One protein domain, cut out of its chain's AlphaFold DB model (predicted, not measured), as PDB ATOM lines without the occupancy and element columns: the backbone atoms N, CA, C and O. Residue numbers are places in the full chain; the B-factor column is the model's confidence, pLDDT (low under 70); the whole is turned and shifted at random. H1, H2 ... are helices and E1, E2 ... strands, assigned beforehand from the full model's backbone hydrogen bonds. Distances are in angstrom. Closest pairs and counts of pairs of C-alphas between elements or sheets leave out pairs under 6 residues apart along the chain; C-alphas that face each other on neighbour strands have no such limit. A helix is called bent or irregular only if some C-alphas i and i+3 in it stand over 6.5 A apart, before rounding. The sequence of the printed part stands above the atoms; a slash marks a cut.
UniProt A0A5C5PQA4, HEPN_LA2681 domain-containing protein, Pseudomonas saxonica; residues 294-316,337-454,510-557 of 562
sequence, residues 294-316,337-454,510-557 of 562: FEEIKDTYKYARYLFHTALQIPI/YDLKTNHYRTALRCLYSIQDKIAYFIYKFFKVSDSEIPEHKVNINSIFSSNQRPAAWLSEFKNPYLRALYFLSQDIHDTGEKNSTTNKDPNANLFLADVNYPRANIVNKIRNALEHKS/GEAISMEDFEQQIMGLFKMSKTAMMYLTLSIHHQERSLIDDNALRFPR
ATOM      1  N   PHE A 294      16.466  28.883   3.064       98.00
ATOM      2  CA  PHE A 294      15.300  28.005   2.961       98.00
ATOM      3  C   PHE A 294      14.399  28.089   4.202       98.00
ATOM      4  O   PHE A 294      13.179  28.155   4.055       98.00
ATOM      5  N   GLU A 295      14.969  28.163   5.409       96.31
ATOM      6  CA  GLU A 295      14.198  28.406   6.636       96.31
ATOM      7  C   GLU A 295      13.454  29.745   6.591       96.31
ATOM      8  O   GLU A 295      12.278  29.796   6.946       96.31
ATOM      9  N   GLU A 296      14.072  30.812   6.074       97.62
ATOM     10  CA  GLU A 296      13.405  32.106   5.885       97.62
ATOM     11  C   GLU A 296      12.196  32.002   4.937       97.62
ATOM     12  O   GLU A 296      11.135  32.584   5.191       97.62
ATOM     13  N   ILE A 297      12.328  31.246   3.841       98.62
ATOM     14  CA  ILE A 297      11.231  31.008   2.891       98.62
ATOM     15  C   ILE A 297      10.094  30.234   3.576       98.62
ATOM     16  O   ILE A 297       8.930  30.641   3.480       98.62
ATOM     17  N   LYS A 298      10.416  29.156   4.306       98.50
ATOM     18  CA  LYS A 298       9.428  28.363   5.054       98.50
ATOM     19  C   LYS A 298       8.729  29.189   6.130       98.50
ATOM     20  O   LYS A 298       7.512  29.093   6.283       98.50
ATOM     21  N   ASP A 299       9.467  30.012   6.865       98.25
ATOM     22  CA  ASP A 299       8.904  30.863   7.911       98.25
ATOM     23  C   ASP A 299       7.967  31.930   7.338       98.25
ATOM     24  O   ASP A 299       6.826  32.060   7.784       98.25
ATOM     25  N   THR A 300       8.378  32.580   6.243       98.75
ATOM     26  CA  THR A 300       7.530  33.525   5.496       98.75
ATOM     27  C   THR A 300       6.213  32.866   5.060       98.75
ATOM     28  O   THR A 300       5.145  33.477   5.161       98.75
ATOM     29  N   TYR A 301       6.260  31.604   4.612       98.75
ATOM     30  CA  TYR A 301       5.072  30.842   4.222       98.75
ATOM     31  C   TYR A 301       4.150  30.560   5.412       98.75
ATOM     32  O   TYR A 301       2.946  30.819   5.337       98.75
ATOM     33  N   LYS A 302       4.706  30.055   6.522       98.56
ATOM     34  CA  LYS A 302       3.947  29.757   7.748       98.56
ATOM     35  C   LYS A 302       3.286  31.016   8.308       98.56
ATOM     36  O   LYS A 302       2.105  30.974   8.660       98.56
ATOM     37  N   TYR A 303       4.008  32.137   8.328       98.75
ATOM     38  CA  TYR A 303       3.481  33.430   8.756       98.75
ATOM     39  C   TYR A 303       2.304  33.874   7.881       98.75
ATOM     40  O   TYR A 303       1.220  34.139   8.400       98.75
ATOM     41  N   ALA A 304       2.468  33.858   6.552       98.69
ATOM     42  CA  ALA A 304       1.385  34.178   5.624       98.69
ATOM     43  C   ALA A 304       0.156  33.289   5.864       98.69
ATOM     44  O   ALA A 304      -0.969  33.788   5.948       98.69
ATOM     45  N   ARG A 305       0.369  31.972   6.016       98.50
ATOM     46  CA  ARG A 305      -0.685  30.974   6.257       98.50
ATOM     47  C   ARG A 305      -1.453  31.274   7.538       98.50
ATOM     48  O   ARG A 305      -2.680  31.191   7.555       98.50
ATOM     49  N   TYR A 306      -0.743  31.636   8.604       98.31
ATOM     50  CA  TYR A 306      -1.345  32.016   9.878       98.31
ATOM     51  C   TYR A 306      -2.162  33.314   9.781       98.31
ATOM     52  O   TYR A 306      -3.297  33.346  10.263       98.31
ATOM     53  N   LEU A 307      -1.643  34.357   9.119       98.31
ATOM     54  CA  LEU A 307      -2.384  35.609   8.904       98.31
ATOM     55  C   LEU A 307      -3.672  35.368   8.112       98.31
ATOM     56  O   LEU A 307      -4.733  35.849   8.504       98.31
ATOM     57  N   PHE A 308      -3.589  34.600   7.024       98.19
ATOM     58  CA  PHE A 308      -4.740  34.298   6.179       98.19
ATOM     59  C   PHE A 308      -5.811  33.510   6.937       98.19
ATOM     60  O   PHE A 308      -6.976  33.903   6.932       98.19
ATOM     61  N   HIS A 309      -5.423  32.456   7.660       98.00
ATOM     62  CA  HIS A 309      -6.365  31.717   8.498       98.00
ATOM     63  C   HIS A 309      -6.999  32.611   9.568       98.00
ATOM     64  O   HIS A 309      -8.207  32.557   9.768       98.00
ATOM     65  N   THR A 310      -6.207  33.450  10.239       95.81
ATOM     66  CA  THR A 310      -6.719  34.375  11.261       95.81
ATOM     67  C   THR A 310      -7.777  35.303  10.673       95.81
ATOM     68  O   THR A 310      -8.842  35.459  11.258       95.81
ATOM     69  N   ALA A 311      -7.528  35.849   9.486       95.31
ATOM     70  CA  ALA A 311      -8.468  36.708   8.779       95.31
ATOM     71  C   ALA A 311      -9.762  35.992   8.360       95.31
ATOM     72  O   ALA A 311     -10.840  36.570   8.502       95.31
ATOM     73  N   LEU A 312      -9.690  34.720   7.948       94.75
ATOM     74  CA  LEU A 312     -10.885  33.906   7.682       94.75
ATOM     75  C   LEU A 312     -11.792  33.779   8.918       94.75
ATOM     76  O   LEU A 312     -13.006  33.674   8.771       94.75
ATOM     77  N   GLN A 313     -11.221  33.815  10.127       92.56
ATOM     78  CA  GLN A 313     -11.974  33.727  11.384       92.56
ATOM     79  C   GLN A 313     -12.559  35.069  11.857       92.56
ATOM     80  O   GLN A 313     -13.306  35.077  12.833       92.56
ATOM     81  N   ILE A 314     -12.227  36.195  11.213       91.44
ATOM     82  CA  ILE A 314     -12.770  37.517  11.555       91.44
ATOM     83  C   ILE A 314     -14.085  37.728  10.776       91.44
ATOM     84  O   ILE A 314     -14.061  37.727   9.535       91.44
ATOM     85  N   PRO A 315     -15.238  37.911  11.452       86.38
ATOM     86  CA  PRO A 315     -16.483  38.303  10.792       86.38
ATOM     87  C   PRO A 315     -16.383  39.719  10.214       86.38
ATOM     88  O   PRO A 315     -15.807  40.596  10.854       86.38
ATOM     89  N   ILE A 316     -16.985  39.945   9.043       74.06
ATOM     90  CA  ILE A 316     -16.896  41.210   8.283       74.06
ATOM     91  C   ILE A 316     -17.395  42.415   9.098       74.06
ATOM     92  O   ILE A 316     -16.816  43.489   9.027       74.06
ATOM     93  N   TYR A 337     -11.761  48.448   4.602       86.50
ATOM     94  CA  TYR A 337     -10.466  48.678   5.237       86.50
ATOM     95  C   TYR A 337     -10.539  48.250   6.698       86.50
ATOM     96  O   TYR A 337     -11.083  48.938   7.550       86.50
ATOM     97  N   ASP A 338      -9.975  47.102   7.023       88.06
ATOM     98  CA  ASP A 338     -10.061  46.524   8.361       88.06
ATOM     99  C   ASP A 338      -8.879  45.600   8.646       88.06
ATOM    100  O   ASP A 338      -7.978  45.415   7.819       88.06
ATOM    101  N   LEU A 339      -8.851  45.037   9.852       91.44
ATOM    102  CA  LEU A 339      -7.808  44.089  10.222       91.44
ATOM    103  C   LEU A 339      -7.792  42.874   9.269       91.44
ATOM    104  O   LEU A 339      -6.720  42.446   8.839       91.44
ATOM    105  N   LYS A 340      -8.969  42.354   8.894       92.75
ATOM    106  CA  LYS A 340      -9.127  41.187   8.013       92.75
ATOM    107  C   LYS A 340      -8.493  41.411   6.641       92.75
ATOM    108  O   LYS A 340      -7.621  40.653   6.217       92.75
ATOM    109  N   THR A 341      -8.883  42.481   5.962       91.50
ATOM    110  CA  THR A 341      -8.367  42.839   4.639       91.50
ATOM    111  C   THR A 341      -6.876  43.161   4.680       91.50
ATOM    112  O   THR A 341      -6.157  42.822   3.742       91.50
ATOM    113  N   ASN A 342      -6.355  43.738   5.769       92.06
ATOM    114  CA  ASN A 342      -4.914  43.951   5.932       92.06
ATOM    115  C   ASN A 342      -4.120  42.659   6.157       92.06
ATOM    116  O   ASN A 342      -3.023  42.518   5.605       92.06
ATOM    117  N   HIS A 343      -4.665  41.687   6.887       95.75
ATOM    118  CA  HIS A 343      -4.085  40.346   6.952       95.75
ATOM    119  C   HIS A 343      -4.055  39.673   5.576       95.75
ATOM    120  O   HIS A 343      -3.018  39.126   5.205       95.75
ATOM    121  N   TYR A 344      -5.132  39.765   4.787       94.00
ATOM    122  CA  TYR A 344      -5.163  39.238   3.417       94.00
ATOM    123  C   TYR A 344      -4.127  39.906   2.507       94.00
ATOM    124  O   TYR A 344      -3.344  39.215   1.854       94.00
ATOM    125  N   ARG A 345      -4.051  41.243   2.525       93.75
ATOM    126  CA  ARG A 345      -3.020  42.013   1.810       93.75
ATOM    127  C   ARG A 345      -1.615  41.549   2.200       93.75
ATOM    128  O   ARG A 345      -0.792  41.285   1.332       93.75
ATOM    129  N   THR A 346      -1.345  41.403   3.494       96.12
ATOM    130  CA  THR A 346      -0.021  41.005   3.997       96.12
ATOM    131  C   THR A 346       0.329  39.564   3.625       96.12
ATOM    132  O   THR A 346       1.430  39.319   3.137       96.12
ATOM    133  N   ALA A 347      -0.612  38.625   3.770       96.44
ATOM    134  CA  ALA A 347      -0.427  37.239   3.344       96.44
ATOM    135  C   ALA A 347      -0.075  37.156   1.850       96.44
ATOM    136  O   ALA A 347       0.858  36.447   1.474       96.44
ATOM    137  N   LEU A 348      -0.758  37.939   1.007       91.00
ATOM    138  CA  LEU A 348      -0.471  38.009  -0.422       91.00
ATOM    139  C   LEU A 348       0.950  38.536  -0.712       91.00
ATOM    140  O   LEU A 348       1.668  37.928  -1.506       91.00
ATOM    141  N   ARG A 349       1.390  39.618  -0.048       92.62
ATOM    142  CA  ARG A 349       2.762  40.155  -0.207       92.62
ATOM    143  C   ARG A 349       3.826  39.122   0.152       92.62
ATOM    144  O   ARG A 349       4.778  38.928  -0.604       92.62
ATOM    145  N   CYS A 350       3.641  38.420   1.272       96.19
ATOM    146  CA  CYS A 350       4.534  37.341   1.690       96.19
ATOM    147  C   CYS A 350       4.616  36.231   0.631       96.19
ATOM    148  O   CYS A 350       5.713  35.788   0.291       96.19
ATOM    149  N   LEU A 351       3.479  35.817   0.062       92.94
ATOM    150  CA  LEU A 351       3.431  34.771  -0.964       92.94
ATOM    151  C   LEU A 351       4.149  35.158  -2.260       92.94
ATOM    152  O   LEU A 351       4.810  34.302  -2.846       92.94
ATOM    153  N   TYR A 352       4.080  36.421  -2.688       89.00
ATOM    154  CA  TYR A 352       4.872  36.887  -3.832       89.00
ATOM    155  C   TYR A 352       6.359  36.981  -3.518       89.00
ATOM    156  O   TYR A 352       7.173  36.581  -4.345       89.00
ATOM    157  N   SER A 353       6.717  37.463  -2.325       92.88
ATOM    158  CA  SER A 353       8.118  37.536  -1.903       92.88
ATOM    159  C   SER A 353       8.788  36.157  -1.917       92.88
ATOM    160  O   SER A 353       9.931  36.042  -2.350       92.88
ATOM    161  N   ILE A 354       8.064  35.099  -1.532       96.38
ATOM    162  CA  ILE A 354       8.553  33.712  -1.601       96.38
ATOM    163  C   ILE A 354       9.000  33.327  -3.016       96.38
ATOM    164  O   ILE A 354      10.020  32.659  -3.161       96.38
ATOM    165  N   GLN A 355       8.284  33.755  -4.056       91.81
ATOM    166  CA  GLN A 355       8.629  33.411  -5.439       91.81
ATOM    167  C   GLN A 355       9.989  33.994  -5.839       91.81
ATOM    168  O   GLN A 355      10.853  33.279  -6.347       91.81
ATOM    169  N   ASP A 356      10.217  35.273  -5.541       93.69
ATOM    170  CA  ASP A 356      11.479  35.947  -5.856       93.69
ATOM    171  C   ASP A 356      12.638  35.419  -4.984       93.69
ATOM    172  O   ASP A 356      13.760  35.269  -5.471       93.69
ATOM    173  N   LYS A 357      12.366  35.009  -3.737       97.50
ATOM    174  CA  LYS A 357      13.344  34.311  -2.882       97.50
ATOM    175  C   LYS A 357      13.733  32.935  -3.432       97.50
ATOM    176  O   LYS A 357      14.916  32.607  -3.460       97.50
ATOM    177  N   ILE A 358      12.774  32.148  -3.931       98.19
ATOM    178  CA  ILE A 358      13.055  30.872  -4.618       98.19
ATOM    179  C   ILE A 358      13.927  31.117  -5.855       98.19
ATOM    180  O   ILE A 358      14.898  30.396  -6.072       98.19
ATOM    181  N   ALA A 359      13.635  32.157  -6.639       97.06
ATOM    182  CA  ALA A 359      14.443  32.523  -7.801       97.06
ATOM    183  C   ALA A 359      15.893  32.855  -7.424       97.06
ATOM    184  O   ALA A 359      16.829  32.355  -8.049       97.06
ATOM    185  N   TYR A 360      16.082  33.650  -6.369       98.12
ATOM    186  CA  TYR A 360      17.408  33.994  -5.863       98.12
ATOM    187  C   TYR A 360      18.148  32.782  -5.284       98.12
ATOM    188  O   TYR A 360      19.350  32.623  -5.505       98.12
ATOM    189  N   PHE A 361      17.430  31.877  -4.608       98.56
ATOM    190  CA  PHE A 361      17.984  30.601  -4.162       98.56
ATOM    191  C   PHE A 361      18.533  29.809  -5.353       98.56
ATOM    192  O   PHE A 361      19.684  29.380  -5.320       98.56
ATOM    193  N   ILE A 362      17.733  29.639  -6.412       98.06
ATOM    194  CA  ILE A 362      18.121  28.914  -7.631       98.06
ATOM    195  C   ILE A 362      19.342  29.569  -8.278       98.06
ATOM    196  O   ILE A 362      20.307  28.869  -8.579       98.06
ATOM    197  N   TYR A 363      19.327  30.896  -8.430       97.94
ATOM    198  CA  TYR A 363      20.435  31.669  -8.994       97.94
ATOM    199  C   TYR A 363      21.765  31.359  -8.295       97.94
ATOM    200  O   TYR A 363      22.749  31.021  -8.956       97.94
ATOM    201  N   LYS A 364      21.787  31.402  -6.955       97.06
ATOM    202  CA  LYS A 364      22.999  31.117  -6.173       97.06
ATOM    203  C   LYS A 364      23.359  29.630  -6.166       97.06
ATOM    204  O   LYS A 364      24.520  29.297  -6.397       97.06
ATOM    205  N   PHE A 365      22.384  28.741  -5.952       96.50
ATOM    206  CA  PHE A 365      22.625  27.300  -5.822       96.50
ATOM    207  C   PHE A 365      23.149  26.681  -7.123       96.50
ATOM    208  O   PHE A 365      24.157  25.976  -7.114       96.50
ATOM    209  N   PHE A 366      22.509  26.997  -8.252       95.88
ATOM    210  CA  PHE A 366      22.909  26.515  -9.579       95.88
ATOM    211  C   PHE A 366      24.009  27.367 -10.225       95.88
ATOM    212  O   PHE A 366      24.445  27.049 -11.328       95.88
ATOM    213  N   LYS A 367      24.504  28.401  -9.526       95.31
ATOM    214  CA  LYS A 367      25.607  29.273  -9.964       95.31
ATOM    215  C   LYS A 367      25.361  29.879 -11.346       95.31
ATOM    216  O   LYS A 367      26.250  29.889 -12.195       95.31
ATOM    217  N   VAL A 368      24.146  30.377 -11.556       95.62
ATOM    218  CA  VAL A 368      23.774  31.050 -12.803       95.62
ATOM    219  C   VAL A 368      24.668  32.283 -12.984       95.62
ATOM    220  O   VAL A 368      24.901  33.032 -12.036       95.62
ATOM    221  N   SER A 369      25.216  32.464 -14.187       92.94
ATOM    222  CA  SER A 369      26.204  33.513 -14.457       92.94
ATOM    223  C   SER A 369      25.585  34.915 -14.448       92.94
ATOM    224  O   SER A 369      24.555  35.150 -15.084       92.94
ATOM    225  N   ASP A 370      26.288  35.879 -13.844       91.88
ATOM    226  CA  ASP A 370      25.921  37.306 -13.863       91.88
ATOM    227  C   ASP A 370      25.889  37.882 -15.295       91.88
ATOM    228  O   ASP A 370      25.132  38.805 -15.595       91.88
ATOM    229  N   SER A 371      26.652  37.281 -16.223       90.31
ATOM    230  CA  SER A 371      26.620  37.642 -17.647       90.31
ATOM    231  C   SER A 371      25.297  37.292 -18.330       90.31
ATOM    232  O   SER A 371      24.948  37.911 -19.334       90.31
ATOM    233  N   GLU A 372      24.588  36.275 -17.835       90.25
ATOM    234  CA  GLU A 372      23.277  35.889 -18.357       90.25
ATOM    235  C   GLU A 372      22.170  36.690 -17.668       90.25
ATOM    236  O   GLU A 372      21.301  37.253 -18.337       90.25
ATOM    237  N   ILE A 373      22.222  36.776 -16.335       93.38
ATOM    238  CA  ILE A 373      21.246  37.508 -15.530       93.38
ATOM    239  C   ILE A 373      21.990  38.275 -14.434       93.38
ATOM    240  O   ILE A 373      22.456  37.651 -13.483       93.38
ATOM    241  N   PRO A 374      22.042  39.619 -14.506       94.12
ATOM    242  CA  PRO A 374      22.622  40.416 -13.438       94.12
ATOM    243  C   PRO A 374      21.901  40.179 -12.113       94.12
ATOM    244  O   PRO A 374      20.668  40.207 -12.077       94.12
ATOM    245  N   GLU A 375      22.644  40.031 -11.017       95.00
ATOM    246  CA  GLU A 375      22.085  39.629  -9.715       95.00
ATOM    247  C   GLU A 375      20.889  40.488  -9.254       95.00
ATOM    248  O   GLU A 375      19.857  39.970  -8.831       95.00
ATOM    249  N   HIS A 376      20.973  41.812  -9.405       93.81
ATOM    250  CA  HIS A 376      19.910  42.755  -9.022       93.81
ATOM    251  C   HIS A 376      18.624  42.639  -9.865       93.81
ATOM    252  O   HIS A 376      17.616  43.267  -9.545       93.81
ATOM    253  N   LYS A 377      18.658  41.883 -10.969       93.81
ATOM    254  CA  LYS A 377      17.500  41.598 -11.827       93.81
ATOM    255  C   LYS A 377      16.899  40.226 -11.559       93.81
ATOM    256  O   LYS A 377      15.906  39.890 -12.210       93.81
ATOM    257  N   VAL A 378      17.471  39.432 -10.653       94.69
ATOM    258  CA  VAL A 378      16.980  38.088 -10.346       94.69
ATOM    259  C   VAL A 378      15.611  38.183  -9.682       94.69
ATOM    260  O   VAL A 378      15.432  38.779  -8.627       94.69
ATOM    261  N   ASN A 379      14.633  37.592 -10.349       92.25
ATOM    262  CA  ASN A 379      13.272  37.385  -9.888       92.25
ATOM    263  C   ASN A 379      12.752  36.112 -10.559       92.25
ATOM    264  O   ASN A 379      13.392  35.559 -11.460       92.25
ATOM    265  N   ILE A 380      11.586  35.639 -10.139       89.25
ATOM    266  CA  ILE A 380      11.048  34.360 -10.618       89.25
ATOM    267  C   ILE A 380      10.784  34.318 -12.135       89.25
ATOM    268  O   ILE A 380      10.811  33.243 -12.730       89.25
ATOM    269  N   ASN A 381      10.614  35.466 -12.795       83.44
ATOM    270  CA  ASN A 381      10.471  35.523 -14.251       83.44
ATOM    271  C   ASN A 381      11.817  35.500 -14.962       83.44
ATOM    272  O   ASN A 381      12.015  34.710 -15.888       83.44
ATOM    273  N   SER A 382      12.734  36.367 -14.533       90.50
ATOM    274  CA  SER A 382      14.033  36.526 -15.183       90.50
ATOM    275  C   SER A 382      14.907  35.288 -15.028       90.50
ATOM    276  O   SER A 382      15.616  34.953 -15.969       90.50
ATOM    277  N   ILE A 383      14.807  34.563 -13.904       94.50
ATOM    278  CA  ILE A 383      15.587  33.338 -13.678       94.50
ATOM    279  C   ILE A 383      15.259  32.246 -14.697       94.50
ATOM    280  O   ILE A 383      16.132  31.486 -15.091       94.50
ATOM    281  N   PHE A 384      14.010  32.163 -15.152       91.75
ATOM    282  CA  PHE A 384      13.540  31.068 -15.995       91.75
ATOM    283  C   PHE A 384      13.432  31.438 -17.473       91.75
ATOM    284  O   PHE A 384      13.431  30.544 -18.319       91.75
ATOM    285  N   SER A 385      13.305  32.724 -17.802       85.75
ATOM    286  CA  SER A 385      13.031  33.174 -19.167       85.75
ATOM    287  C   SER A 385      13.889  34.363 -19.589       85.75
ATOM    288  O   SER A 385      13.972  35.367 -18.888       85.75
ATOM    289  N   SER A 386      14.429  34.288 -20.805       82.62
ATOM    290  CA  SER A 386      15.096  35.390 -21.499       82.62
ATOM    291  C   SER A 386      14.477  35.556 -22.885       82.62
ATOM    292  O   SER A 386      14.367  34.596 -23.645       82.62
ATOM    293  N   ASN A 387      14.008  36.765 -23.215       74.44
ATOM    294  CA  ASN A 387      13.344  37.066 -24.494       74.44
ATOM    295  C   ASN A 387      12.238  36.057 -24.875       74.44
ATOM    296  O   ASN A 387      12.184  35.585 -26.008       74.44
ATOM    297  N   GLN A 388      11.369  35.714 -23.913       70.62
ATOM    298  CA  GLN A 388      10.239  34.775 -24.076       70.62
ATOM    299  C   GLN A 388      10.631  33.323 -24.402       70.62
ATOM    300  O   GLN A 388       9.771  32.495 -24.706       70.62
ATOM    301  N   ARG A 389      11.917  32.989 -24.304       78.88
ATOM    302  CA  ARG A 389      12.429  31.620 -24.380       78.88
ATOM    303  C   ARG A 389      12.948  31.195 -23.010       78.88
ATOM    304  O   ARG A 389      13.265  32.069 -22.201       78.88
ATOM    305  N   PRO A 390      13.034  29.885 -22.722       87.38
ATOM    306  CA  PRO A 390      13.749  29.420 -21.542       87.38
ATOM    307  C   PRO A 390      15.153  30.022 -21.488       87.38
ATOM    308  O   PRO A 390      15.811  30.151 -22.523       87.38
ATOM    309  N   ALA A 391      15.587  30.409 -20.291       90.31
ATOM    310  CA  ALA A 391      16.945  30.881 -20.061       90.31
ATOM    311  C   ALA A 391      17.970  29.814 -20.494       90.31
ATOM    312  O   ALA A 391      17.699  28.612 -20.410       90.31
ATOM    313  N   ALA A 392      19.126  30.250 -20.994       91.06
ATOM    314  CA  ALA A 392      20.115  29.362 -21.595       91.06
ATOM    315  C   ALA A 392      20.715  28.410 -20.553       91.06
ATOM    316  O   ALA A 392      20.831  27.213 -20.840       91.06
ATOM    317  N   TRP A 393      20.973  28.893 -19.331       93.31
ATOM    318  CA  TRP A 393      21.503  28.073 -18.235       93.31
ATOM    319  C   TRP A 393      20.636  26.840 -17.925       93.31
ATOM    320  O   TRP A 393      21.158  25.807 -17.522       93.31
ATOM    321  N   LEU A 394      19.314  26.882 -18.160       92.25
ATOM    322  CA  LEU A 394      18.436  25.725 -17.927       92.25
ATOM    323  C   LEU A 394      18.828  24.517 -18.785       92.25
ATOM    324  O   LEU A 394      18.608  23.378 -18.380       92.25
ATOM    325  N   SER A 395      19.384  24.756 -19.977       87.94
ATOM    326  CA  SER A 395      19.808  23.690 -20.889       87.94
ATOM    327  C   SER A 395      21.046  22.933 -20.398       87.94
ATOM    328  O   SER A 395      21.255  21.789 -20.802       87.94
ATOM    329  N   GLU A 396      21.812  23.524 -19.477       88.19
ATOM    330  CA  GLU A 396      22.985  22.905 -18.856       88.19
ATOM    331  C   GLU A 396      22.593  21.796 -17.867       88.19
ATOM    332  O   GLU A 396      23.375  20.882 -17.601       88.19
ATOM    333  N   PHE A 397      21.353  21.825 -17.362       89.06
ATOM    334  CA  PHE A 397      20.864  20.899 -16.347       89.06
ATOM    335  C   PHE A 397      19.784  19.966 -16.905       89.06
ATOM    336  O   PHE A 397      18.671  20.370 -17.248       89.06
ATOM    337  N   LYS A 398      20.053  18.654 -16.900       90.94
ATOM    338  CA  LYS A 398      19.030  17.618 -17.143       90.94
ATOM    339  C   LYS A 398      18.191  17.378 -15.880       90.94
ATOM    340  O   LYS A 398      18.151  16.270 -15.346       90.94
ATOM    341  N   ASN A 399      17.541  18.437 -15.396       94.69
ATOM    342  CA  ASN A 399      16.795  18.441 -14.142       94.69
ATOM    343  C   ASN A 399      15.280  18.607 -14.394       94.69
ATOM    344  O   ASN A 399      14.835  19.698 -14.767       94.69
ATOM    345  N   PRO A 400      14.468  17.552 -14.195       94.38
ATOM    346  CA  PRO A 400      13.029  17.592 -14.443       94.38
ATOM    347  C   PRO A 400      12.294  18.604 -13.551       94.38
ATOM    348  O   PRO A 400      11.318  19.216 -13.979       94.38
ATOM    349  N   TYR A 401      12.789  18.841 -12.338       96.56
ATOM    350  CA  TYR A 401      12.142  19.714 -11.362       96.56
ATOM    351  C   TYR A 401      12.433  21.197 -11.588       96.56
ATOM    352  O   TYR A 401      11.582  22.031 -11.286       96.56
ATOM    353  N   LEU A 402      13.563  21.540 -12.220       95.75
ATOM    354  CA  LEU A 402      13.765  22.893 -12.754       95.75
ATOM    355  C   LEU A 402      12.767  23.210 -13.877       95.75
ATOM    356  O   LEU A 402      12.282  24.335 -13.965       95.75
ATOM    357  N   ARG A 403      12.398  22.216 -14.698       91.44
ATOM    358  CA  ARG A 403      11.343  22.372 -15.717       91.44
ATOM    359  C   ARG A 403       9.964  22.521 -15.078       91.44
ATOM    360  O   ARG A 403       9.191  23.375 -15.507       91.44
ATOM    361  N   ALA A 404       9.668  21.742 -14.037       94.00
ATOM    362  CA  ALA A 404       8.430  21.888 -13.274       94.00
ATOM    363  C   ALA A 404       8.313  23.297 -12.663       94.00
ATOM    364  O   ALA A 404       7.273  23.939 -12.804       94.00
ATOM    365  N   LEU A 405       9.397  23.817 -12.070       95.00
ATOM    366  CA  LEU A 405       9.474  25.188 -11.555       95.00
ATOM    367  C   LEU A 405       9.339  26.247 -12.650       95.00
ATOM    368  O   LEU A 405       8.624  27.226 -12.449       95.00
ATOM    369  N   TYR A 406       9.964  26.039 -13.814       92.19
ATOM    370  CA  TYR A 406       9.761  26.890 -14.985       92.19
ATOM    371  C   TYR A 406       8.272  26.967 -15.329       92.19
ATOM    372  O   TYR A 406       7.711  28.050 -15.389       92.19
ATOM    373  N   PHE A 407       7.589  25.836 -15.507       88.06
ATOM    374  CA  PHE A 407       6.169  25.847 -15.863       88.06
ATOM    375  C   PHE A 407       5.281  26.437 -14.771       88.06
ATOM    376  O   PHE A 407       4.330  27.155 -15.076       88.06
ATOM    377  N   LEU A 408       5.603  26.167 -13.507       87.75
ATOM    378  CA  LEU A 408       4.905  26.755 -12.377       87.75
ATOM    379  C   LEU A 408       5.080  28.281 -12.338       87.75
ATOM    380  O   LEU A 408       4.104  28.976 -12.086       87.75
ATOM    381  N   SER A 409       6.265  28.819 -12.652       86.12
ATOM    382  CA  SER A 409       6.477  30.275 -12.706       86.12
ATOM    383  C   SER A 409       5.652  30.938 -13.807       86.12
ATOM    384  O   SER A 409       5.096  32.015 -13.593       86.12
ATOM    385  N   GLN A 410       5.493  30.267 -14.954       79.56
ATOM    386  CA  GLN A 410       4.627  30.748 -16.034       79.56
ATOM    387  C   GLN A 410       3.157  30.825 -15.597       79.56
ATOM    388  O   GLN A 410       2.435  31.712 -16.037       79.56
ATOM    389  N   ASP A 411       2.697  29.934 -14.715       74.62
ATOM    390  CA  ASP A 411       1.333  29.998 -14.175       74.62
ATOM    391  C   ASP A 411       1.124  31.181 -13.216       74.62
ATOM    392  O   ASP A 411      -0.014  31.594 -13.002       74.62
ATOM    393  N   ILE A 412       2.191  31.709 -12.609       66.56
ATOM    394  CA  ILE A 412       2.126  32.846 -11.675       66.56
ATOM    395  C   ILE A 412       2.203  34.161 -12.448       66.56
ATOM    396  O   ILE A 412       1.543  35.141 -12.092       66.56
ATOM    397  N   HIS A 413       2.992  34.188 -13.520       61.62
ATOM    398  CA  HIS A 413       3.358  35.412 -14.207       61.62
ATOM    399  C   HIS A 413       2.897  35.472 -15.654       61.62
ATOM    400  O   HIS A 413       3.030  34.533 -16.435       61.62
ATOM    401  N   ASP A 414       2.383  36.644 -16.004       52.59
ATOM    402  CA  ASP A 414       2.093  37.018 -17.376       52.59
ATOM    403  C   ASP A 414       3.411  37.135 -18.158       52.59
ATOM    404  O   ASP A 414       4.183  38.077 -17.976       52.59
ATOM    405  N   THR A 415       3.696  36.149 -19.008       41.50
ATOM    406  CA  THR A 415       4.784  36.219 -19.995       41.50
ATOM    407  C   THR A 415       4.284  36.675 -21.367       41.50
ATOM    408  O   THR A 415       4.925  36.382 -22.378       41.50
ATOM    409  N   GLY A 416       3.134  37.349 -21.430       41.19
ATOM    410  CA  GLY A 416       2.578  37.897 -22.655       41.19
ATOM    411  C   GLY A 416       3.535  38.877 -23.335       41.19
ATOM    412  O   GLY A 416       4.172  39.724 -22.704       41.19
ATOM    413  N   GLU A 417       3.632  38.753 -24.658       37.00
ATOM    414  CA  GLU A 417       4.257  39.737 -25.535       37.00
ATOM    415  C   GLU A 417       3.783  41.147 -25.155       37.00
ATOM    416  O   GLU A 417       2.584  41.436 -25.177       37.00
ATOM    417  N   LYS A 418       4.722  42.060 -24.867       33.81
ATOM    418  CA  LYS A 418       4.451  43.493 -25.016       33.81
ATOM    419  C   LYS A 418       4.131  43.720 -26.490       33.81
ATOM    420  O   LYS A 418       5.031  43.971 -27.288       33.81
ATOM    421  N   ASN A 419       2.863  43.589 -26.864       33.12
ATOM    422  CA  ASN A 419       2.413  43.994 -28.178       33.12
ATOM    423  C   ASN A 419       2.721  45.481 -28.322       33.12
ATOM    424  O   ASN A 419       2.203  46.320 -27.582       33.12
ATOM    425  N   SER A 420       3.602  45.774 -29.276       30.45
ATOM    426  CA  SER A 420       3.775  47.101 -29.843       30.45
ATOM    427  C   SER A 420       2.399  47.716 -30.113       30.45
ATOM    428  O   SER A 420       1.447  47.033 -30.499       30.45
ATOM    429  N   THR A 421       2.298  49.007 -29.847       33.41
ATOM    430  CA  THR A 421       1.113  49.856 -29.692       33.41
ATOM    431  C   THR A 421       0.233  50.032 -30.946       33.41
ATOM    432  O   THR A 421      -0.311  51.109 -31.169       33.41
ATOM    433  N   THR A 422       0.016  49.001 -31.769       33.09
ATOM    434  CA  THR A 422      -0.759  49.116 -33.023       33.09
ATOM    435  C   THR A 422      -1.916  48.129 -33.203       33.09
ATOM    436  O   THR A 422      -2.691  48.289 -34.147       33.09
ATOM    437  N   ASN A 423      -2.145  47.172 -32.297       32.59
ATOM    438  CA  ASN A 423      -3.302  46.275 -32.421       32.59
ATOM    439  C   ASN A 423      -4.599  46.938 -31.916       32.59
ATOM    440  O   ASN A 423      -4.878  46.988 -30.722       32.59
ATOM    441  N   LYS A 424      -5.423  47.414 -32.862       33.53
ATOM    442  CA  LYS A 424      -6.781  47.970 -32.661       33.53
ATOM    443  C   LYS A 424      -7.849  46.930 -32.278       33.53
ATOM    444  O   LYS A 424      -9.034  47.253 -32.307       33.53
ATOM    445  N   ASP A 425      -7.469  45.700 -31.941       36.53
ATOM    446  CA  ASP A 425      -8.416  44.677 -31.501       36.53
ATOM    447  C   ASP A 425      -8.443  44.616 -29.960       36.53
ATOM    448  O   ASP A 425      -7.523  44.059 -29.356       36.53
ATOM    449  N   PRO A 426      -9.472  45.169 -29.292       35.69
ATOM    450  CA  PRO A 426      -9.611  45.083 -27.839       35.69
ATOM    451  C   PRO A 426      -9.731  43.636 -27.332       35.69
ATOM    452  O   PRO A 426      -9.458  43.397 -26.157       35.69
ATOM    453  N   ASN A 427     -10.047  42.665 -28.199       33.31
ATOM    454  CA  ASN A 427     -10.019  41.251 -27.840       33.31
ATOM    455  C   ASN A 427      -8.598  40.658 -27.887       33.31
ATOM    456  O   ASN A 427      -8.330  39.711 -27.154       33.31
ATOM    457  N   ALA A 428      -7.648  41.222 -28.646       33.09
ATOM    458  CA  ALA A 428      -6.251  40.755 -28.671       33.09
ATOM    459  C   ALA A 428      -5.532  40.945 -27.319       33.09
ATOM    460  O   ALA A 428      -4.706  40.114 -26.942       33.09
ATOM    461  N   ASN A 429      -5.913  41.977 -26.558       31.27
ATOM    462  CA  ASN A 429      -5.437  42.205 -25.187       31.27
ATOM    463  C   ASN A 429      -5.971  41.165 -24.187       31.27
ATOM    464  O   ASN A 429      -5.352  40.943 -23.151       31.27
ATOM    465  N   LEU A 430      -7.091  40.504 -24.504       30.73
ATOM    466  CA  LEU A 430      -7.640  39.393 -23.722       30.73
ATOM    467  C   LEU A 430      -6.865  38.091 -23.998       30.73
ATOM    468  O   LEU A 430      -6.603  37.309 -23.094       30.73
ATOM    469  N   PHE A 431      -6.435  37.875 -25.247       33.09
ATOM    470  CA  PHE A 431      -5.901  36.586 -25.701       33.09
ATOM    471  C   PHE A 431      -4.440  36.286 -25.329       33.09
ATOM    472  O   PHE A 431      -4.089  35.110 -25.324       33.09
ATOM    473  N   LEU A 432      -3.602  37.292 -25.046       31.86
ATOM    474  CA  LEU A 432      -2.190  37.095 -24.653       31.86
ATOM    475  C   LEU A 432      -1.952  37.186 -23.140       31.86
ATOM    476  O   LEU A 432      -1.050  36.528 -22.631       31.86
ATOM    477  N   ALA A 433      -2.806  37.920 -22.429       33.31
ATOM    478  CA  ALA A 433      -2.799  37.972 -20.975       33.31
ATOM    479  C   ALA A 433      -3.408  36.678 -20.389       33.31
ATOM    480  O   ALA A 433      -2.935  36.139 -19.398       33.31
ATOM    481  N   ASP A 434      -4.472  36.120 -20.985       34.59
ATOM    482  CA  ASP A 434      -5.157  34.926 -20.448       34.59
ATOM    483  C   ASP A 434      -4.303  33.631 -20.458       34.59
ATOM    484  O   ASP A 434      -4.751  32.605 -19.963       34.59
ATOM    485  N   VAL A 435      -3.082  33.639 -20.999       38.09
ATOM    486  CA  VAL A 435      -2.430  32.473 -21.632       38.09
ATOM    487  C   VAL A 435      -1.964  31.352 -20.694       38.09
ATOM    488  O   VAL A 435      -1.839  30.226 -21.167       38.09
ATOM    489  N   ASN A 436      -1.759  31.573 -19.391       40.03
ATOM    490  CA  ASN A 436      -1.173  30.527 -18.525       40.03
ATOM    491  C   ASN A 436      -2.150  29.977 -17.464       40.03
ATOM    492  O   ASN A 436      -2.160  28.781 -17.159       40.03
ATOM    493  N   TYR A 437      -3.070  30.801 -16.967       46.34
ATOM    494  CA  TYR A 437      -4.107  30.418 -16.007       46.34
ATOM    495  C   TYR A 437      -5.200  31.494 -16.079       46.34
ATOM    496  O   TYR A 437      -4.853  32.669 -15.962       46.34
ATOM    497  N   PRO A 438      -6.504  31.171 -16.197       48.50
ATOM    498  CA  PRO A 438      -7.562  32.189 -16.179       48.50
ATOM    499  C   PRO A 438      -7.497  33.130 -14.957       48.50
ATOM    500  O   PRO A 438      -8.025  34.235 -15.006       48.50
ATOM    501  N   ARG A 439      -6.808  32.727 -13.871       50.34
ATOM    502  CA  ARG A 439      -6.558  33.570 -12.693       50.34
ATOM    503  C   ARG A 439      -5.160  34.226 -12.611       50.34
ATOM    504  O   ARG A 439      -4.999  35.120 -11.793       50.34
ATOM    505  N   ALA A 440      -4.166  33.883 -13.445       51.72
ATOM    506  CA  ALA A 440      -2.808  34.475 -13.377       51.72
ATOM    507  C   ALA A 440      -2.807  35.990 -13.640       51.72
ATOM    508  O   ALA A 440      -2.086  36.757 -13.003       51.72
ATOM    509  N   ASN A 441      -3.671  36.435 -14.553       57.19
ATOM    510  CA  ASN A 441      -3.905  37.853 -14.815       57.19
ATOM    511  C   ASN A 441      -4.431  38.590 -13.602       57.19
ATOM    512  O   ASN A 441      -3.972  39.683 -13.281       57.19
ATOM    513  N   ILE A 442      -5.423  37.986 -12.955       62.28
ATOM    514  CA  ILE A 442      -6.058  38.537 -11.769       62.28
ATOM    515  C   ILE A 442      -4.990  38.659 -10.678       62.28
ATOM    516  O   ILE A 442      -4.791  39.745 -10.152       62.28
ATOM    517  N   VAL A 443      -4.196  37.610 -10.458       65.56
ATOM    518  CA  VAL A 443      -3.046  37.593  -9.542       65.56
ATOM    519  C   VAL A 443      -2.062  38.741  -9.829       65.56
ATOM    520  O   VAL A 443      -1.798  39.539  -8.935       65.56
ATOM    521  N   ASN A 444      -1.543  38.903 -11.051       69.62
ATOM    522  CA  ASN A 444      -0.574  39.978 -11.330       69.62
ATOM    523  C   ASN A 444      -1.188  41.382 -11.255       69.62
ATOM    524  O   ASN A 444      -0.537  42.306 -10.764       69.62
ATOM    525  N   LYS A 445      -2.439  41.556 -11.702       73.31
ATOM    526  CA  LYS A 445      -3.169  42.825 -11.565       73.31
ATOM    527  C   LYS A 445      -3.356  43.192 -10.099       73.31
ATOM    528  O   LYS A 445      -3.072  44.328  -9.737       73.31
ATOM    529  N   ILE A 446      -3.747  42.231  -9.262       77.75
ATOM    530  CA  ILE A 446      -3.870  42.423  -7.817       77.75
ATOM    531  C   ILE A 446      -2.508  42.732  -7.202       77.75
ATOM    532  O   ILE A 446      -2.435  43.673  -6.427       77.75
ATOM    533  N   ARG A 447      -1.429  42.007  -7.546       78.06
ATOM    534  CA  ARG A 447      -0.070  42.310  -7.053       78.06
ATOM    535  C   ARG A 447       0.308  43.751  -7.366       78.06
ATOM    536  O   ARG A 447       0.680  44.499  -6.472       78.06
ATOM    537  N   ASN A 448       0.198  44.140  -8.633       81.25
ATOM    538  CA  ASN A 448       0.539  45.486  -9.073       81.25
ATOM    539  C   ASN A 448      -0.343  46.533  -8.377       81.25
ATOM    540  O   ASN A 448       0.150  47.561  -7.921       81.25
ATOM    541  N   ALA A 449      -1.639  46.254  -8.231       83.44
ATOM    542  CA  ALA A 449      -2.544  47.134  -7.510       83.44
ATOM    543  C   ALA A 449      -2.249  47.207  -6.009       83.44
ATOM    544  O   ALA A 449      -2.433  48.258  -5.413       83.44
ATOM    545  N   LEU A 450      -1.772  46.122  -5.406       85.81
ATOM    546  CA  LEU A 450      -1.429  46.041  -3.993       85.81
ATOM    547  C   LEU A 450      -0.135  46.789  -3.645       85.81
ATOM    548  O   LEU A 450      -0.013  47.301  -2.531       85.81
ATOM    549  N   GLU A 451       0.831  46.800  -4.567       83.12
ATOM    550  CA  GLU A 451       2.152  47.413  -4.371       83.12
ATOM    551  C   GLU A 451       2.229  48.857  -4.881       83.12
ATOM    552  O   GLU A 451       2.961  49.674  -4.325       83.12
ATOM    553  N   HIS A 452       1.507  49.181  -5.958       80.75
ATOM    554  CA  HIS A 452       1.730  50.421  -6.709       80.75
ATOM    555  C   HIS A 452       0.455  51.207  -7.039       80.75
ATOM    556  O   HIS A 452       0.558  52.349  -7.486       80.75
ATOM    557  N   LYS A 453      -0.739  50.633  -6.836       83.81
ATOM    558  CA  LYS A 453      -2.020  51.323  -7.064       83.81
ATOM    559  C   LYS A 453      -2.928  51.258  -5.826       83.81
ATOM    560  O   LYS A 453      -2.472  50.994  -4.718       83.81
ATOM    561  N   SER A 454      -4.223  51.520  -6.011       85.19
ATOM    562  CA  SER A 454      -5.252  51.275  -4.998       85.19
ATOM    563  C   SER A 454      -5.921  49.913  -5.226       85.19
ATOM    564  O   SER A 454      -6.653  49.735  -6.200       85.19
ATOM    565  N   GLY A 510      -7.127  52.333  -9.661       77.69
ATOM    566  CA  GLY A 510      -7.390  51.254  -8.721       77.69
ATOM    567  C   GLY A 510      -8.001  50.036  -9.385       77.69
ATOM    568  O   GLY A 510      -8.602  50.132 -10.448       77.69
ATOM    569  N   GLU A 511      -7.835  48.892  -8.737       82.75
ATOM    570  CA  GLU A 511      -8.420  47.620  -9.152       82.75
ATOM    571  C   GLU A 511      -9.322  47.120  -8.022       82.75
ATOM    572  O   GLU A 511      -8.916  47.123  -6.856       82.75
ATOM    573  N   ALA A 512     -10.545  46.715  -8.362       83.38
ATOM    574  CA  ALA A 512     -11.501  46.154  -7.413       83.38
ATOM    575  C   ALA A 512     -11.512  44.626  -7.488       83.38
ATOM    576  O   ALA A 512     -11.436  44.047  -8.574       83.38
ATOM    577  N   ILE A 513     -11.645  43.977  -6.335       83.12
ATOM    578  CA  ILE A 513     -11.797  42.529  -6.221       83.12
ATOM    579  C   ILE A 513     -12.785  42.171  -5.112       83.12
ATOM    580  O   ILE A 513     -12.766  42.780  -4.040       83.12
ATOM    581  N   SER A 514     -13.638  41.178  -5.374       84.38
ATOM    582  CA  SER A 514     -14.523  40.623  -4.354       84.38
ATOM    583  C   SER A 514     -13.713  39.897  -3.271       84.38
ATOM    584  O   SER A 514     -12.658  39.321  -3.545       84.38
ATOM    585  N   MET A 515     -14.202  39.895  -2.032       86.06
ATOM    586  CA  MET A 515     -13.551  39.170  -0.935       86.06
ATOM    587  C   MET A 515     -13.331  37.687  -1.272       86.06
ATOM    588  O   MET A 515     -12.238  37.159  -1.072       86.06
ATOM    589  N   GLU A 516     -14.349  37.039  -1.841       82.75
ATOM    590  CA  GLU A 516     -14.314  35.623  -2.214       82.75
ATOM    591  C   GLU A 516     -13.251  35.342  -3.281       82.75
ATOM    592  O   GLU A 516     -12.454  34.410  -3.143       82.75
ATOM    593  N   ASP A 517     -13.183  36.170  -4.328       80.19
ATOM    594  CA  ASP A 517     -12.154  36.028  -5.357       80.19
ATOM    595  C   ASP A 517     -10.764  36.251  -4.768       80.19
ATOM    596  O   ASP A 517      -9.823  35.542  -5.133       80.19
ATOM    597  N   PHE A 518     -10.622  37.208  -3.847       85.88
ATOM    598  CA  PHE A 518      -9.340  37.501  -3.220       85.88
ATOM    599  C   PHE A 518      -8.850  36.338  -2.351       85.88
ATOM    600  O   PHE A 518      -7.692  35.926  -2.471       85.88
ATOM    601  N   GLU A 519      -9.738  35.737  -1.559       89.38
ATOM    602  CA  GLU A 519      -9.463  34.520  -0.791       89.38
ATOM    603  C   GLU A 519      -9.062  33.350  -1.704       89.38
ATOM    604  O   GLU A 519      -8.083  32.651  -1.424       89.38
ATOM    605  N   GLN A 520      -9.747  33.170  -2.841       84.12
ATOM    606  CA  GLN A 520      -9.386  32.150  -3.831       84.12
ATOM    607  C   GLN A 520      -8.004  32.394  -4.451       84.12
ATOM    608  O   GLN A 520      -7.259  31.430  -4.659       84.12
ATOM    609  N   GLN A 521      -7.638  33.651  -4.742       83.56
ATOM    610  CA  GLN A 521      -6.305  33.974  -5.266       83.56
ATOM    611  C   GLN A 521      -5.208  33.672  -4.247       83.56
ATOM    612  O   GLN A 521      -4.203  33.048  -4.591       83.56
ATOM    613  N   ILE A 522      -5.411  34.073  -2.989       89.38
ATOM    614  CA  ILE A 522      -4.462  33.806  -1.905       89.38
ATOM    615  C   ILE A 522      -4.294  32.291  -1.713       89.38
ATOM    616  O   ILE A 522      -3.164  31.802  -1.657       89.38
ATOM    617  N   MET A 523      -5.391  31.527  -1.695       88.50
ATOM    618  CA  MET A 523      -5.347  30.062  -1.598       88.50
ATOM    619  C   MET A 523      -4.607  29.418  -2.781       88.50
ATOM    620  O   MET A 523      -3.801  28.506  -2.591       88.50
ATOM    621  N   GLY A 524      -4.843  29.907  -4.002       86.12
ATOM    622  CA  GLY A 524      -4.108  29.471  -5.190       86.12
ATOM    623  C   GLY A 524      -2.601  29.671  -5.030       86.12
ATOM    624  O   GLY A 524      -1.831  28.729  -5.217       86.12
ATOM    625  N   LEU A 525      -2.179  30.858  -4.591       89.06
ATOM    626  CA  LEU A 525      -0.768  31.160  -4.350       89.06
ATOM    627  C   LEU A 525      -0.166  30.345  -3.201       89.06
ATOM    628  O   LEU A 525       0.992  29.957  -3.303       89.06
ATOM    629  N   PHE A 526      -0.920  30.015  -2.148       94.62
ATOM    630  CA  PHE A 526      -0.438  29.090  -1.114       94.62
ATOM    631  C   PHE A 526      -0.081  27.721  -1.692       94.62
ATOM    632  O   PHE A 526       0.996  27.198  -1.397       94.62
ATOM    633  N   LYS A 527      -0.961  27.148  -2.524       92.00
ATOM    634  CA  LYS A 527      -0.701  25.864  -3.186       92.00
ATOM    635  C   LYS A 527       0.527  25.958  -4.095       92.00
ATOM    636  O   LYS A 527       1.399  25.100  -4.034       92.00
ATOM    637  N   MET A 528       0.638  27.030  -4.881       90.81
ATOM    638  CA  MET A 528       1.770  27.238  -5.789       90.81
ATOM    639  C   MET A 528       3.091  27.439  -5.041       90.81
ATOM    640  O   MET A 528       4.070  26.781  -5.369       90.81
ATOM    641  N   SER A 529       3.130  28.283  -4.008       95.06
ATOM    642  CA  SER A 529       4.332  28.513  -3.195       95.06
ATOM    643  C   SER A 529       4.778  27.247  -2.462       95.06
ATOM    644  O   SER A 529       5.971  26.942  -2.452       95.06
ATOM    645  N   LYS A 530       3.836  26.465  -1.911       97.62
ATOM    646  CA  LYS A 530       4.128  25.149  -1.319       97.62
ATOM    647  C   LYS A 530       4.785  24.220  -2.336       97.62
ATOM    648  O   LYS A 530       5.861  23.679  -2.081       97.62
ATOM    649  N   THR A 531       4.157  24.056  -3.494       96.38
ATOM    650  CA  THR A 531       4.647  23.145  -4.527       96.38
ATOM    651  C   THR A 531       5.965  23.623  -5.146       96.38
ATOM    652  O   THR A 531       6.832  22.802  -5.433       96.38
ATOM    653  N   ALA A 532       6.184  24.936  -5.260       97.44
ATOM    654  CA  ALA A 532       7.463  25.504  -5.684       97.44
ATOM    655  C   ALA A 532       8.593  25.154  -4.703       97.44
ATOM    656  O   ALA A 532       9.657  24.718  -5.130       97.44
ATOM    657  N   MET A 533       8.363  25.257  -3.388       98.56
ATOM    658  CA  MET A 533       9.351  24.812  -2.395       98.56
ATOM    659  C   MET A 533       9.634  23.310  -2.508       98.56
ATOM    660  O   MET A 533      10.789  22.896  -2.463       98.56
ATOM    661  N   MET A 534       8.606  22.485  -2.721       98.56
ATOM    662  CA  MET A 534       8.785  21.046  -2.933       98.56
ATOM    663  C   MET A 534       9.625  20.755  -4.178       98.56
ATOM    664  O   MET A 534      10.613  20.032  -4.077       98.56
ATOM    665  N   TYR A 535       9.308  21.359  -5.326       98.44
ATOM    666  CA  TYR A 535      10.107  21.183  -6.539       98.44
ATOM    667  C   TYR A 535      11.515  21.752  -6.415       98.44
ATOM    668  O   TYR A 535      12.434  21.163  -6.972       98.44
ATOM    669  N   LEU A 536      11.726  22.818  -5.637       98.56
ATOM    670  CA  LEU A 536      13.072  23.280  -5.310       98.56
ATOM    671  C   LEU A 536      13.855  22.176  -4.589       98.56
ATOM    672  O   LEU A 536      14.933  21.804  -5.051       98.56
ATOM    673  N   THR A 537      13.295  21.580  -3.533       98.50
ATOM    674  CA  THR A 537      13.970  20.486  -2.811       98.50
ATOM    675  C   THR A 537      14.204  19.253  -3.693       98.50
ATOM    676  O   THR A 537      15.301  18.701  -3.689       98.50
ATOM    677  N   LEU A 538      13.230  18.862  -4.523       98.38
ATOM    678  CA  LEU A 538      13.375  17.750  -5.469       98.38
ATOM    679  C   LEU A 538      14.419  18.049  -6.552       98.38
ATOM    680  O   LEU A 538      15.166  17.156  -6.945       98.38
ATOM    681  N   SER A 539      14.527  19.305  -7.000       97.94
ATOM    682  CA  SER A 539      15.544  19.717  -7.971       97.94
ATOM    683  C   SER A 539      16.952  19.579  -7.406       97.94
ATOM    684  O   SER A 539      17.828  19.074  -8.102       97.94
ATOM    685  N   ILE A 540      17.157  19.949  -6.142       97.75
ATOM    686  CA  ILE A 540      18.446  19.809  -5.464       97.75
ATOM    687  C   ILE A 540      18.777  18.327  -5.284       97.75
ATOM    688  O   ILE A 540      19.871  17.902  -5.645       97.75
ATOM    689  N   HIS A 541      17.814  17.524  -4.812       97.06
ATOM    690  CA  HIS A 541      17.996  16.082  -4.642       97.06
ATOM    691  C   HIS A 541      18.381  15.393  -5.958       97.06
ATOM    692  O   HIS A 541      19.326  14.607  -6.010       97.06
ATOM    693  N   HIS A 542      17.657  15.711  -7.035       96.56
ATOM    694  CA  HIS A 542      17.925  15.170  -8.366       96.56
ATOM    695  C   HIS A 542      19.295  15.606  -8.883       96.56
ATOM    696  O   HIS A 542      20.038  14.784  -9.416       96.56
ATOM    697  N   GLN A 543      19.642  16.885  -8.707       95.50
ATOM    698  CA  GLN A 543      20.927  17.413  -9.147       95.50
ATOM    699  C   GLN A 543      22.081  16.694  -8.452       95.50
ATOM    700  O   GLN A 543      22.997  16.239  -9.131       95.50
ATOM    701  N   GLU A 544      22.004  16.537  -7.131       92.81
ATOM    702  CA  GLU A 544      23.033  15.865  -6.340       92.81
ATOM    703  C   GLU A 544      23.209  14.401  -6.765       92.81
ATOM    704  O   GLU A 544      24.328  13.948  -6.991       92.81
ATOM    705  N   ARG A 545      22.107  13.667  -6.971       91.69
ATOM    706  CA  ARG A 545      22.147  12.268  -7.439       91.69
ATOM    707  C   ARG A 545      22.678  12.108  -8.861       91.69
ATOM    708  O   ARG A 545      23.084  11.010  -9.230       91.69
ATOM    709  N   SER A 546      22.637  13.171  -9.662       90.12
ATOM    710  CA  SER A 546      23.131  13.168 -11.042       90.12
ATOM    711  C   SER A 546      24.621  13.495 -11.165       90.12
ATOM    712  O   SER A 546      25.180  13.353 -12.254       90.12
ATOM    713  N   LEU A 547      25.269  13.936 -10.079       86.12
ATOM    714  CA  LEU A 547      26.702  14.210 -10.082       86.12
ATOM    715  C   LEU A 547      27.479  12.908 -10.309       86.12
ATOM    716  O   LEU A 547      27.221  11.891  -9.667       86.12
ATOM    717  N   ILE A 548      28.437  12.954 -11.234       79.69
ATOM    718  CA  ILE A 548      29.330  11.830 -11.521       79.69
ATOM    719  C   ILE A 548      30.180  11.554 -10.275       79.69
ATOM    720  O   ILE A 548      30.576  12.489  -9.572       79.69
ATOM    721  N   ASP A 549      30.461  10.279 -10.009       75.69
ATOM    722  CA  ASP A 549      31.459   9.901  -9.014       75.69
ATOM    723  C   ASP A 549      32.836  10.395  -9.476       75.69
ATOM    724  O   ASP A 549      33.428   9.890 -10.433       75.69
ATOM    725  N   ASP A 550      33.304  11.459  -8.835       79.12
ATOM    726  CA  ASP A 550      34.566  12.127  -9.118       79.12
ATOM    727  C   ASP A 550      35.729  11.534  -8.307       79.12
ATOM    728  O   ASP A 550      36.819  12.109  -8.293       79.12
ATOM    729  N   ASN A 551      35.519  10.389  -7.636       78.75
ATOM    730  CA  ASN A 551      36.440   9.793  -6.661       78.75
ATOM    731  C   ASN A 551      36.852  10.771  -5.541       78.75
ATOM    732  O   ASN A 551      37.868  10.564  -4.869       78.75
ATOM    733  N   ALA A 552      36.100  11.859  -5.337       81.56
ATOM    734  CA  ALA A 552      36.391  12.814  -4.287       81.56
ATOM    735  C   ALA A 552      35.983  12.239  -2.930       81.56
ATOM    736  O   ALA A 552      34.900  11.677  -2.758       81.56
ATOM    737  N   LEU A 553      36.839  12.432  -1.927       84.50
ATOM    738  CA  LEU A 553      36.519  12.073  -0.553       84.50
ATOM    739  C   LEU A 553      35.449  13.033  -0.014       84.50
ATOM    740  O   LEU A 553      35.692  14.236   0.109       84.50
ATOM    741  N   ARG A 554      34.269  12.498   0.308       87.12
ATOM    742  CA  ARG A 554      33.140  13.254   0.865       87.12
ATOM    743  C   ARG A 554      32.941  12.852   2.321       87.12
ATOM    744  O   ARG A 554      32.828  11.670   2.629       87.12
ATOM    745  N   PHE A 555      32.890  13.839   3.209       85.69
ATOM    746  CA  PHE A 555      32.596  13.628   4.624       85.69
ATOM    747  C   PHE A 555      31.179  14.115   4.929       85.69
ATOM    748  O   PHE A 555      30.840  15.234   4.530       85.69
ATOM    749  N   PRO A 556      30.349  13.319   5.626       88.44
ATOM    750  CA  PRO A 556      29.052  13.795   6.071       88.44
ATOM    751  C   PRO A 556      29.249  14.921   7.085       88.44
ATOM    752  O   PRO A 556      30.108  14.847   7.965       88.44
ATOM    753  N   ARG A 557      28.433  15.964   6.961       85.00
ATOM    754  CA  ARG A 557      28.366  17.063   7.917       85.00
ATOM    755  C   ARG A 557      26.943  17.173   8.428       85.00
ATOM    756  O   ARG A 557      26.009  17.265   7.637       85.00
TER     757      ARG A 557
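This is residues 294 to 316, 337 to 454 and 510 to 557 of the 562 residues of the protein "HEPN_LA2681 domain-containing protein" of Pseudomonas saxonica (UniProt A0A5C5PQA4). Three long helices, H1, H2 and H7, run nearly side by side, and the shorter H4 packs along H7 on the side away from H1. H6 stands crosswise beside the early turns of H2 and H7, residues 420 to 427 before the small H5 stick out, and the tail of residues 547 to 557 stands free beyond H7. The printed part has 189 residues with seven named helices and one named strand, in the order H1 H2 H3 H4 H5 H6 E1 H7, and its class is mostly helix. It is only just compact, close to loose, with a radius of gyration of the C-alphas of 18.9 A, and flat, spanning 63 by 48 by 25 A.

H1, residues 294 to 312, begins at C-alpha 294 (15.300, 28.005, 2.961) and is 27.3 A long. H2, residues 339 to 365, is 38.3 A long. H3 is residues 392 to 396, and H4, residues 400 to 412, is 19.0 A long. H5 is residues 428 to 433; it is neither bent nor irregular, but only just, with C-alphas 429 and 432 6.1 A apart. H6, residues 440 to 452, is 17.9 A long. E1, residues 510 to 514, pairs with no named strand. H7, residues 515 to 546, is 46.1 A long and ends at C-alpha 546 (23.131, 13.168, -11.042).

H1, H2 and H7 form a bundle, helices gathered alongside one another. H1 touches H2 at a shallow tilt of 18 degrees, opposite ways; the closest C-alphas, of Ala 304 and Ala 347, are 4.2 A apart. H1 only just touches H7, with 3 pairs of C-alphas within 8 A, the closest those of Arg 305 and Phe 526 at 7.6 A. H2 touches H7 at a shallow tilt of 19 degrees, the same way, closest at C-alphas of Leu 348 and Ile 522, 6.0 A. H4 touches residues 528 to 542 of H7 at 18 degrees, opposite ways, closest at C-alphas of Tyr 401 and Ser 539, 4.8 A. H6 only just touches H2, with 3 pairs within 8 A, about perpendicular at 76 degrees; the closest C-alphas are those of Arg 345 and Leu 450, 7.2 A. H3 and H5 touch no helix. In H1, H4, H6 and H7 every O i to N i+4 pair is within hydrogen-bond range; H2 has 21 of 23, H3 0 of 1 with 2 of 2 O i to N i+3 pairs, and H5 0 of 2 with 1 of 3.

The C-alphas farthest apart, of Lys 424 and Leu 553, are 64.8 A apart. Residues 317 to 336 and 455 to 509 are not printed, with gaps of 10.3 A and 4.3 A between C-alphas. The links H2 to H3 and H4 to H5 are long. The pLDDT is under 70 at residues 412 to 444.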